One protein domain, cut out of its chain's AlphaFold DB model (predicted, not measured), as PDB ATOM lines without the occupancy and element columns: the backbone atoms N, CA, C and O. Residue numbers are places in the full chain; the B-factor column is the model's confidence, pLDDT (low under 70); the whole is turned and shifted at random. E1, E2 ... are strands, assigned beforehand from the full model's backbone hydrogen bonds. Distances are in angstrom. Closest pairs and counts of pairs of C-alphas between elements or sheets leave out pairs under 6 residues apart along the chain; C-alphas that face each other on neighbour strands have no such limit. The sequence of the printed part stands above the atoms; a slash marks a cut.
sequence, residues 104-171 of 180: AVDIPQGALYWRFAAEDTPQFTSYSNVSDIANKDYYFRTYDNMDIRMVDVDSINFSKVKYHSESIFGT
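Overview. This is residues 104 to 171 of the 180 residues of the protein "Choloylglycine hydrolase" of Vibrio ishigakensis (UniProt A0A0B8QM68). With little regular structure, this is one small three-stranded sheet, E1 to E3, with long unnamed arms: residues 104 to 126 reach out beyond one end, and residues 153 to 171 loop out from the other and fold back. The printed part has 68 residues, 20 in named strands, and no named helix. The sheet's order E1, E2, E3 is antiparallel, a meander, each strand the antiparallel neighbour of the one before; the class is all strand. The whole is loose, radius of gyration of the C-alphas 15.9 A, spanning 46 by 26 by 24 A.

Along the chain. Find C-alpha 127 at (-3.636, 5.115, 36.949); E1 runs from there to 132, 17.1 A. E2, residues 137 to 142, covers 16.9 A. E3, residues 145 to 152, runs 19.1 A to (-8.334, 13.944, 52.221).

Arrangement. Look at inner strand E2: hairpin E1 and E2 has N 130 and O 139 2.9 A apart, within hydrogen-bond range. In hairpin E2 and E3, N 140 and O 149 are 2.8 A apart, also within range.

Size, cuts and confidence. The C-alphas farthest apart, Asp 120 and Ser 159, are 46.4 A apart. Residues 156 to 167 stand free. Both links are tight, and the printed part has no cut. Residues 113 and 119 have pLDDT under 70.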
ATOM      1  N   ALA A 104       2.601  -4.709  41.598       92.12
ATOM      2  CA  ALA A 104       2.942  -6.031  41.090       92.12
ATOM      3  C   ALA A 104       2.011  -6.508  39.959       92.12
ATOM      4  O   ALA A 104       2.292  -7.535  39.333       92.12
ATOM      5  N   VAL A 105       0.915  -5.788  39.703       92.12
ATOM      6  CA  VAL A 105      -0.004  -6.015  38.581       92.12
ATOM      7  C   VAL A 105      -0.102  -4.800  37.652       92.12
ATOM      8  O   VAL A 105      -0.992  -4.765  36.800       92.12
ATOM      9  N   ASP A 106       0.817  -3.834  37.772       92.50
ATOM     10  CA  ASP A 106       0.970  -2.772  36.778       92.50
ATOM     11  C   ASP A 106       1.272  -3.389  35.413       92.50
ATOM     12  O   ASP A 106       2.127  -4.264  35.293       92.50
ATOM     13  N   ILE A 107       0.585  -2.911  34.378       90.06
ATOM     14  CA  ILE A 107       0.776  -3.343  32.997       90.06
ATOM     15  C   ILE A 107       1.573  -2.249  32.282       90.06
ATOM     16  O   ILE A 107       1.006  -1.197  31.967       90.06
ATOM     17  N   PRO A 108       2.873  -2.459  32.001       86.31
ATOM     18  CA  PRO A 108       3.635  -1.550  31.162       86.31
ATOM     19  C   PRO A 108       3.061  -1.514  29.745       86.31
ATOM     20  O   PRO A 108       2.627  -2.536  29.206       86.31
ATOM     21  N   GLN A 109       3.101  -0.343  29.110       82.81
ATOM     22  CA  GLN A 109       2.625  -0.199  27.740       82.81
ATOM     23  C   GLN A 109       3.382  -1.147  26.797       82.81
ATOM     24  O   GLN A 109       4.611  -1.191  26.780       82.81
ATOM     25  N   GLY A 110       2.625  -1.922  26.020       71.12
ATOM     26  CA  GLY A 110       3.150  -2.934  25.100       71.12
ATOM     27  C   GLY A 110       3.224  -4.351  25.681       71.12
ATOM     28  O   GLY A 110       3.423  -5.290  24.913       71.12
ATOM     29  N   ALA A 111       3.017  -4.534  26.989       74.44
ATOM     30  CA  ALA A 111       3.039  -5.855  27.624       74.44
ATOM     31  C   ALA A 111       1.752  -6.670  27.389       74.44
ATOM     32  O   ALA A 111       1.779  -7.897  27.475       74.44
ATOM     33  N   LEU A 112       0.628  -6.010  27.088       75.62
ATOM     34  CA  LEU A 112      -0.670  -6.657  26.899       75.62
ATOM     35  C   LEU A 112      -1.470  -5.993  25.773       75.62
ATOM     36  O   LEU A 112      -1.483  -4.773  25.642       75.62
ATOM     37  N   TYR A 113      -2.185  -6.803  24.992       69.62
ATOM     38  CA  TYR A 113      -3.094  -6.344  23.941       69.62
ATOM     39  C   TYR A 113      -4.455  -7.011  24.117       69.62
ATOM     40  O   TYR A 113      -4.549  -8.238  24.156       69.62
ATOM     41  N   TRP A 114      -5.520  -6.217  24.165       74.12
ATOM     42  CA  TRP A 114      -6.893  -6.715  24.087       74.12
ATOM     43  C   TRP A 114      -7.391  -6.549  22.661       74.12
ATOM     44  O   TRP A 114      -8.139  -5.624  22.354       74.12
ATOM     45  N   ARG A 115      -6.943  -7.456  21.783       72.25
ATOM     46  CA  ARG A 115      -7.187  -7.388  20.333       72.25
ATOM     47  C   ARG A 115      -8.679  -7.309  19.974       72.25
ATOM     48  O   ARG A 115      -9.023  -6.730  18.955       72.25
ATOM     49  N   PHE A 116      -9.557  -7.836  20.831       75.75
ATOM     50  CA  PHE A 116     -11.013  -7.750  20.672       75.75
ATOM     51  C   PHE A 116     -11.593  -6.346  20.929       75.75
ATOM     52  O   PHE A 116     -12.679  -6.048  20.444       75.75
ATOM     53  N   ALA A 117     -10.911  -5.507  21.713       76.19
ATOM     54  CA  ALA A 117     -11.362  -4.163  22.078       76.19
ATOM     55  C   ALA A 117     -10.669  -3.081  21.239       76.19
ATOM     56  O   ALA A 117     -11.314  -2.149  20.767       76.19
ATOM     57  N   ALA A 118      -9.356  -3.214  21.048       73.75
ATOM     58  CA  ALA A 118      -8.562  -2.346  20.193       73.75
ATOM     59  C   ALA A 118      -7.419  -3.168  19.598       73.75
ATOM     60  O   ALA A 118      -6.514  -3.584  20.322       73.75
ATOM     61  N   GLU A 119      -7.482  -3.417  18.288       68.69
ATOM     62  CA  GLU A 119      -6.596  -4.367  17.619       68.69
ATOM     63  C   GLU A 119      -5.127  -4.012  17.848       68.69
ATOM     64  O   GLU A 119      -4.421  -4.809  18.439       68.69
ATOM     65  N   ASP A 120      -4.665  -2.807  17.520       73.25
ATOM     66  CA  ASP A 120      -3.235  -2.462  17.624       73.25
ATOM     67  C   ASP A 120      -2.871  -1.533  18.785       73.25
ATOM     68  O   ASP A 120      -1.730  -1.087  18.900       73.25
ATOM     69  N   THR A 121      -3.817  -1.247  19.683       75.44
ATOM     70  CA  THR A 121      -3.545  -0.392  20.845       75.44
ATOM     71  C   THR A 121      -3.209  -1.252  22.064       75.44
ATOM     72  O   THR A 121      -4.069  -2.009  22.528       75.44
ATOM     73  N   PRO A 122      -1.983  -1.164  22.610       76.00
ATOM     74  CA  PRO A 122      -1.637  -1.900  23.814       76.00
ATOM     75  C   PRO A 122      -2.412  -1.366  25.020       76.00
ATOM     76  O   PRO A 122      -2.593  -0.160  25.188       76.00
ATOM     77  N   GLN A 123      -2.816  -2.283  25.890       81.75
ATOM     78  CA  GLN A 123      -3.325  -1.952  27.212       81.75
ATOM     79  C   GLN A 123      -2.161  -1.539  28.115       81.75
ATOM     80  O   GLN A 123      -1.028  -2.000  27.949       81.75
ATOM     81  N   PHE A 124      -2.454  -0.680  29.083       89.25
ATOM     82  CA  PHE A 124      -1.517  -0.289  30.127       89.25
ATOM     83  C   PHE A 124      -2.285   0.172  31.365       89.25
ATOM     84  O   PHE A 124      -3.450   0.570  31.270       89.25
ATOM     85  N   THR A 125      -1.634   0.140  32.523       94.06
ATOM     86  CA  THR A 125      -2.190   0.744  33.736       94.06
ATOM     87  C   THR A 125      -2.048   2.259  33.639       94.06
ATOM     88  O   THR A 125      -0.950   2.792  33.768       94.06
ATOM     89  N   SER A 126      -3.155   2.957  33.379       94.75
ATOM     90  CA  SER A 126      -3.156   4.415  33.208       94.75
ATOM     91  C   SER A 126      -3.089   5.171  34.536       94.75
ATOM     92  O   SER A 126      -2.435   6.211  34.624       94.75
ATOM     93  N   TYR A 127      -3.724   4.637  35.575       96.25
ATOM     94  CA  TYR A 127      -3.636   5.115  36.949       96.25
ATOM     95  C   TYR A 127      -3.909   3.970  37.925       96.25
ATOM     96  O   TYR A 127      -4.575   2.994  37.580       96.25
ATOM     97  N   SER A 128      -3.420   4.128  39.150       97.25
ATOM     98  CA  SER A 128      -3.663   3.218  40.270       97.25
ATOM     99  C   SER A 128      -4.120   4.036  41.471       97.25
ATOM    100  O   SER A 128      -3.698   5.185  41.630       97.25
ATOM    101  N   ASN A 129      -4.977   3.460  42.312       97.06
ATOM    102  CA  ASN A 129      -5.435   4.084  43.547       97.06
ATOM    103  C   ASN A 129      -5.330   3.118  44.732       97.06
ATOM    104  O   ASN A 129      -5.354   1.900  44.557       97.06
ATOM    105  N   VAL A 130      -5.197   3.694  45.921       97.62
ATOM    106  CA  VAL A 130      -5.249   3.016  47.218       97.62
ATOM    107  C   VAL A 130      -6.164   3.858  48.098       97.62
ATOM    108  O   VAL A 130      -6.022   5.076  48.130       97.62
ATOM    109  N   SER A 131      -7.115   3.236  48.785       96.62
ATOM    110  CA  SER A 131      -8.033   3.938  49.689       96.62
ATOM    111  C   SER A 131      -7.818   3.462  51.117       96.62
ATOM    112  O   SER A 131      -7.819   2.257  51.365       96.62
ATOM    113  N   ASP A 132      -7.666   4.404  52.041       96.94
ATOM    114  CA  ASP A 132      -7.709   4.151  53.478       96.94
ATOM    115  C   ASP A 132      -9.091   4.561  53.995       96.94
ATOM    116  O   ASP A 132      -9.401   5.743  54.143       96.94
ATOM    117  N   ILE A 133      -9.948   3.567  54.227       95.75
ATOM    118  CA  ILE A 133     -11.340   3.784  54.640       95.75
ATOM    119  C   ILE A 133     -11.413   4.359  56.060       95.75
ATOM    120  O   ILE A 133     -12.284   5.183  56.336       95.75
ATOM    121  N   ALA A 134     -10.502   3.955  56.951       95.12
ATOM    122  CA  ALA A 134     -10.519   4.378  58.348       95.12
ATOM    123  C   ALA A 134     -10.167   5.866  58.480       95.12
ATOM    124  O   ALA A 134     -10.836   6.595  59.216       95.12
ATOM    125  N   ASN A 135      -9.170   6.316  57.714       96.31
ATOM    126  CA  ASN A 135      -8.730   7.713  57.685       96.31
ATOM    127  C   ASN A 135      -9.469   8.570  56.643       96.31
ATOM    128  O   ASN A 135      -9.414   9.793  56.703       96.31
ATOM    129  N   LYS A 136     -10.246   7.943  55.749       96.94
ATOM    130  CA  LYS A 136     -10.953   8.586  54.626       96.94
ATOM    131  C   LYS A 136      -9.997   9.268  53.643       96.94
ATOM    132  O   LYS A 136     -10.306  10.317  53.085       96.94
ATOM    133  N   ASP A 137      -8.863   8.631  53.386       97.75
ATOM    134  CA  ASP A 137      -7.882   9.118  52.425       97.75
ATOM    135  C   ASP A 137      -7.976   8.341  51.115       97.75
ATOM    136  O   ASP A 137      -7.975   7.105  51.090       97.75
ATOM    137  N   TYR A 138      -8.009   9.071  50.002       97.38
ATOM    138  CA  TYR A 138      -7.996   8.497  48.662       97.38
ATOM    139  C   TYR A 138      -6.688   8.844  47.952       97.38
ATOM    140  O   TYR A 138      -6.482   9.974  47.501       97.38
ATOM    141  N   TYR A 139      -5.799   7.863  47.838       97.81
ATOM    142  CA  TYR A 139      -4.492   8.001  47.209       97.81
ATOM    143  C   TYR A 139      -4.543   7.575  45.743       97.81
ATOM    144  O   TYR A 139      -5.191   6.590  45.392       97.81
ATOM    145  N   PHE A 140      -3.804   8.263  44.876       96.69
ATOM    146  CA  PHE A 140      -3.683   7.914  43.466       96.69
ATOM    147  C   PHE A 140      -2.310   8.277  42.888       96.69
ATOM    148  O   PHE A 140      -1.659   9.229  43.313       96.69
ATOM    149  N   ARG A 141      -1.893   7.529  41.863       95.38
ATOM    150  CA  ARG A 141      -0.768   7.860  40.973       95.38
ATOM    151  C   ARG A 141      -1.175   7.597  39.529       95.38
ATOM    152  O   ARG A 141      -2.048   6.763  39.279       95.38
ATOM    153  N   THR A 142      -0.539   8.271  38.584       95.19
ATOM    154  CA  THR A 142      -0.819   8.103  37.153       95.19
ATOM    155  C   THR A 142       0.422   7.615  36.426       95.19
ATOM    156  O   THR A 142       1.540   7.749  36.913       95.19
ATOM    157  N   TYR A 143       0.234   7.025  35.250       92.25
ATOM    158  CA  TYR A 143       1.333   6.525  34.425       92.25
ATOM    159  C   TYR A 143       2.404   7.593  34.131       92.25
ATOM    160  O   TYR A 143       3.594   7.297  34.110       92.25
ATOM    161  N   ASP A 144       1.984   8.843  33.929       91.31
ATOM    162  CA  ASP A 144       2.845   9.992  33.628       91.31
ATOM    163  C   ASP A 144       3.354  10.740  34.876       91.31
ATOM    164  O   ASP A 144       4.140  11.680  34.751       91.31
ATOM    165  N   ASN A 145       2.903  10.349  36.070       91.75
ATOM    166  CA  ASN A 145       3.281  10.964  37.334       91.75
ATOM    167  C   ASN A 145       3.233   9.932  38.468       91.75
ATOM    168  O   ASN A 145       2.172   9.614  39.018       91.75
ATOM    169  N   MET A 146       4.424   9.439  38.807       89.50
ATOM    170  CA  MET A 146       4.636   8.406  39.819       89.50
ATOM    171  C   MET A 146       4.569   8.932  41.257       89.50
ATOM    172  O   MET A 146       4.609   8.117  42.181       89.50
ATOM    173  N   ASP A 147       4.441  10.246  41.464       91.69
ATOM    174  CA  ASP A 147       4.205  10.789  42.798       91.69
ATOM    175  C   ASP A 147       2.812  10.363  43.275       91.69
ATOM    176  O   ASP A 147       1.791  10.604  42.614       91.69
ATOM    177  N   ILE A 148       2.774   9.740  44.453       94.31
ATOM    178  CA  ILE A 148       1.523   9.418  45.132       94.31
ATOM    179  C   ILE A 148       0.904  10.733  45.605       94.31
ATOM    180  O   ILE A 148       1.481  11.461  46.413       94.31
ATOM    181  N   ARG A 149      -0.286  11.028  45.091       94.25
ATOM    182  CA  ARG A 149      -1.112  12.183  45.453       94.25
ATOM    183  C   ARG A 149      -2.327  11.694  46.227       94.25
ATOM    184  O   ARG A 149      -2.713  10.536  46.100       94.25
ATOM    185  N   MET A 150      -2.911  12.560  47.042       95.44
ATOM    186  CA  MET A 150      -3.970  12.182  47.974       95.44
ATOM    187  C   MET A 150      -5.089  13.223  47.982       95.44
ATOM    188  O   MET A 150      -4.837  14.419  47.828       95.44
ATOM    189  N   VAL A 151      -6.321  12.742  48.142       96.31
ATOM    190  CA  VAL A 151      -7.497  13.533  48.504       96.31
ATOM    191  C   VAL A 151      -7.913  13.136  49.918       96.31
ATOM    192  O   VAL A 151      -8.315  11.993  50.133       96.31
ATOM    193  N   ASP A 152      -7.835  14.088  50.849       96.94
ATOM    194  CA  ASP A 152      -8.334  13.944  52.221       96.94
ATOM    195  C   ASP A 152      -9.840  14.194  52.159       96.94
ATOM    196  O   ASP A 152     -10.295  15.338  52.027       96.94
ATOM    197  N   VAL A 153     -10.617  13.114  52.173       96.81
ATOM    198  CA  VAL A 153     -12.072  13.187  52.015       96.81
ATOM    199  C   VAL A 153     -12.720  13.793  53.261       96.81
ATOM    200  O   VAL A 153     -13.745  14.466  53.139       96.81
ATOM    201  N   ASP A 154     -12.127  13.617  54.445       96.50
ATOM    202  CA  ASP A 154     -12.663  14.144  55.706       96.50
ATOM    203  C   ASP A 154     -12.534  15.672  55.795       96.50
ATOM    204  O   ASP A 154     -13.360  16.346  56.417       96.50
ATOM    205  N   SER A 155     -11.549  16.249  55.103       97.19
ATOM    206  CA  SER A 155     -11.392  17.703  54.986       97.19
ATOM    207  C   SER A 155     -12.506  18.386  54.174       97.19
ATOM    208  O   SER A 155     -12.689  19.609  54.251       97.19
ATOM    209  N   ILE A 156     -13.285  17.622  53.396       97.00
ATOM    210  CA  ILE A 156     -14.303  18.162  52.497       97.00
ATOM    211  C   ILE A 156     -15.593  18.462  53.263       97.00
ATOM    212  O   ILE A 156     -16.319  17.582  53.726       97.00
ATOM    213  N   ASN A 157     -15.984  19.737  53.291       97.31
ATOM    214  CA  ASN A 157     -17.310  20.112  53.774       97.31
ATOM    215  C   ASN A 157     -18.383  19.856  52.701       97.31
ATOM    216  O   ASN A 157     -18.739  20.759  51.938       97.31
ATOM    217  N   PHE A 158     -18.955  18.652  52.694       96.50
ATOM    218  CA  PHE A 158     -19.981  18.236  51.728       96.50
ATOM    219  C   PHE A 158     -21.265  19.082  51.732       96.50
ATOM    220  O   PHE A 158     -21.985  19.098  50.740       96.50
ATOM    221  N   SER A 159     -21.544  19.841  52.799       97.75
ATOM    222  CA  SER A 159     -22.696  20.758  52.830       97.75
ATOM    223  C   SER A 159     -22.466  22.068  52.066       97.75
ATOM    224  O   SER A 159     -23.417  22.798  51.791       97.75
ATOM    225  N   LYS A 160     -21.206  22.393  51.750       98.00
ATOM    226  CA  LYS A 160     -20.807  23.676  51.145       98.00
ATOM    227  C   LYS A 160     -20.037  23.525  49.842       98.00
ATOM    228  O   LYS A 160     -20.054  24.450  49.029       98.00
ATOM    229  N   VAL A 161     -19.311  22.422  49.682       97.44
ATOM    230  CA  VAL A 161     -18.467  22.184  48.515       97.44
ATOM    231  C   VAL A 161     -19.323  22.191  47.249       97.44
ATOM    232  O   VAL A 161     -20.445  21.684  47.226       97.44
ATOM    233  N   LYS A 162     -18.807  22.811  46.191       97.56
ATOM    234  CA  LYS A 162     -19.409  22.743  44.857       97.56
ATOM    235  C   LYS A 162     -18.713  21.649  44.068       97.56
ATOM    236  O   LYS A 162     -17.564  21.324  44.357       97.56
ATOM    237  N   TYR A 163     -19.391  21.131  43.049       96.25
ATOM    238  CA  TYR A 163     -18.751  20.246  42.085       96.25
ATOM    239  C   TYR A 163     -17.452  20.874  41.568       96.25
ATOM    240  O   TYR A 163     -17.416  22.053  41.202       96.25
ATOM    241  N   HIS A 164     -16.406  20.063  41.547       93.12
ATOM    242  CA  HIS A 164     -15.085  20.428  41.086       93.12
ATOM    243  C   HIS A 164     -14.483  19.232  40.351       93.12
ATOM    244  O   HIS A 164     -14.735  18.083  40.713       93.12
ATOM    245  N   SER A 165     -13.711  19.508  39.307       94.12
ATOM    246  CA  SER A 165     -13.038  18.486  38.519       94.12
ATOM    247  C   SER A 165     -11.752  19.040  37.944       94.12
ATOM    248  O   SER A 165     -11.764  20.109  37.330       94.12
ATOM    249  N   GLU A 166     -10.687  18.264  38.070       91.06
ATOM    250  CA  GLU A 166      -9.370  18.544  37.511       91.06
ATOM    251  C   GLU A 166      -8.810  17.274  36.867       91.06
ATOM    252  O   GLU A 166      -9.235  16.157  37.176       91.06
ATOM    253  N   SER A 167      -7.866  17.438  35.939       91.75
ATOM    254  CA  SER A 167      -7.146  16.299  35.370       91.75
ATOM    255  C   SER A 167      -6.245  15.683  36.435       91.75
ATOM    256  O   SER A 167      -5.408  16.373  37.010       91.75
ATOM    257  N   ILE A 168      -6.353  14.370  36.641       92.19
ATOM    258  CA  ILE A 168      -5.380  13.629  37.458       92.19
ATOM    259  C   ILE A 168      -4.062  13.381  36.705       92.19
ATOM    260  O   ILE A 168      -3.044  13.102  37.334       92.19
ATOM    261  N   PHE A 169      -4.063  13.495  35.374       91.25
ATOM    262  CA  PHE A 169      -2.862  13.410  34.539       91.25
ATOM    263  C   PHE A 169      -2.138  14.757  34.502       91.25
ATOM    264  O   PHE A 169      -2.782  15.810  34.472       91.25
ATOM    265  N   GLY A 170      -0.810  14.708  34.489       81.38
ATOM    266  CA  GLY A 170       0.070  15.867  34.573       81.38
ATOM    267  C   GLY A 170       1.511  15.431  34.808       81.38
ATOM    268  O   GLY A 170       1.882  15.114  35.939       81.38
ATOM    269  N   THR A 171       2.309  15.420  33.736       73.00
ATOM    270  CA  THR A 171       3.705  14.969  33.742       73.00
ATOM    271  C   THR A 171       4.545  15.755  34.743       73.00
ATOM    272  O   THR A 171       4.720  16.967  34.594       73.00
TER     273      THR A 171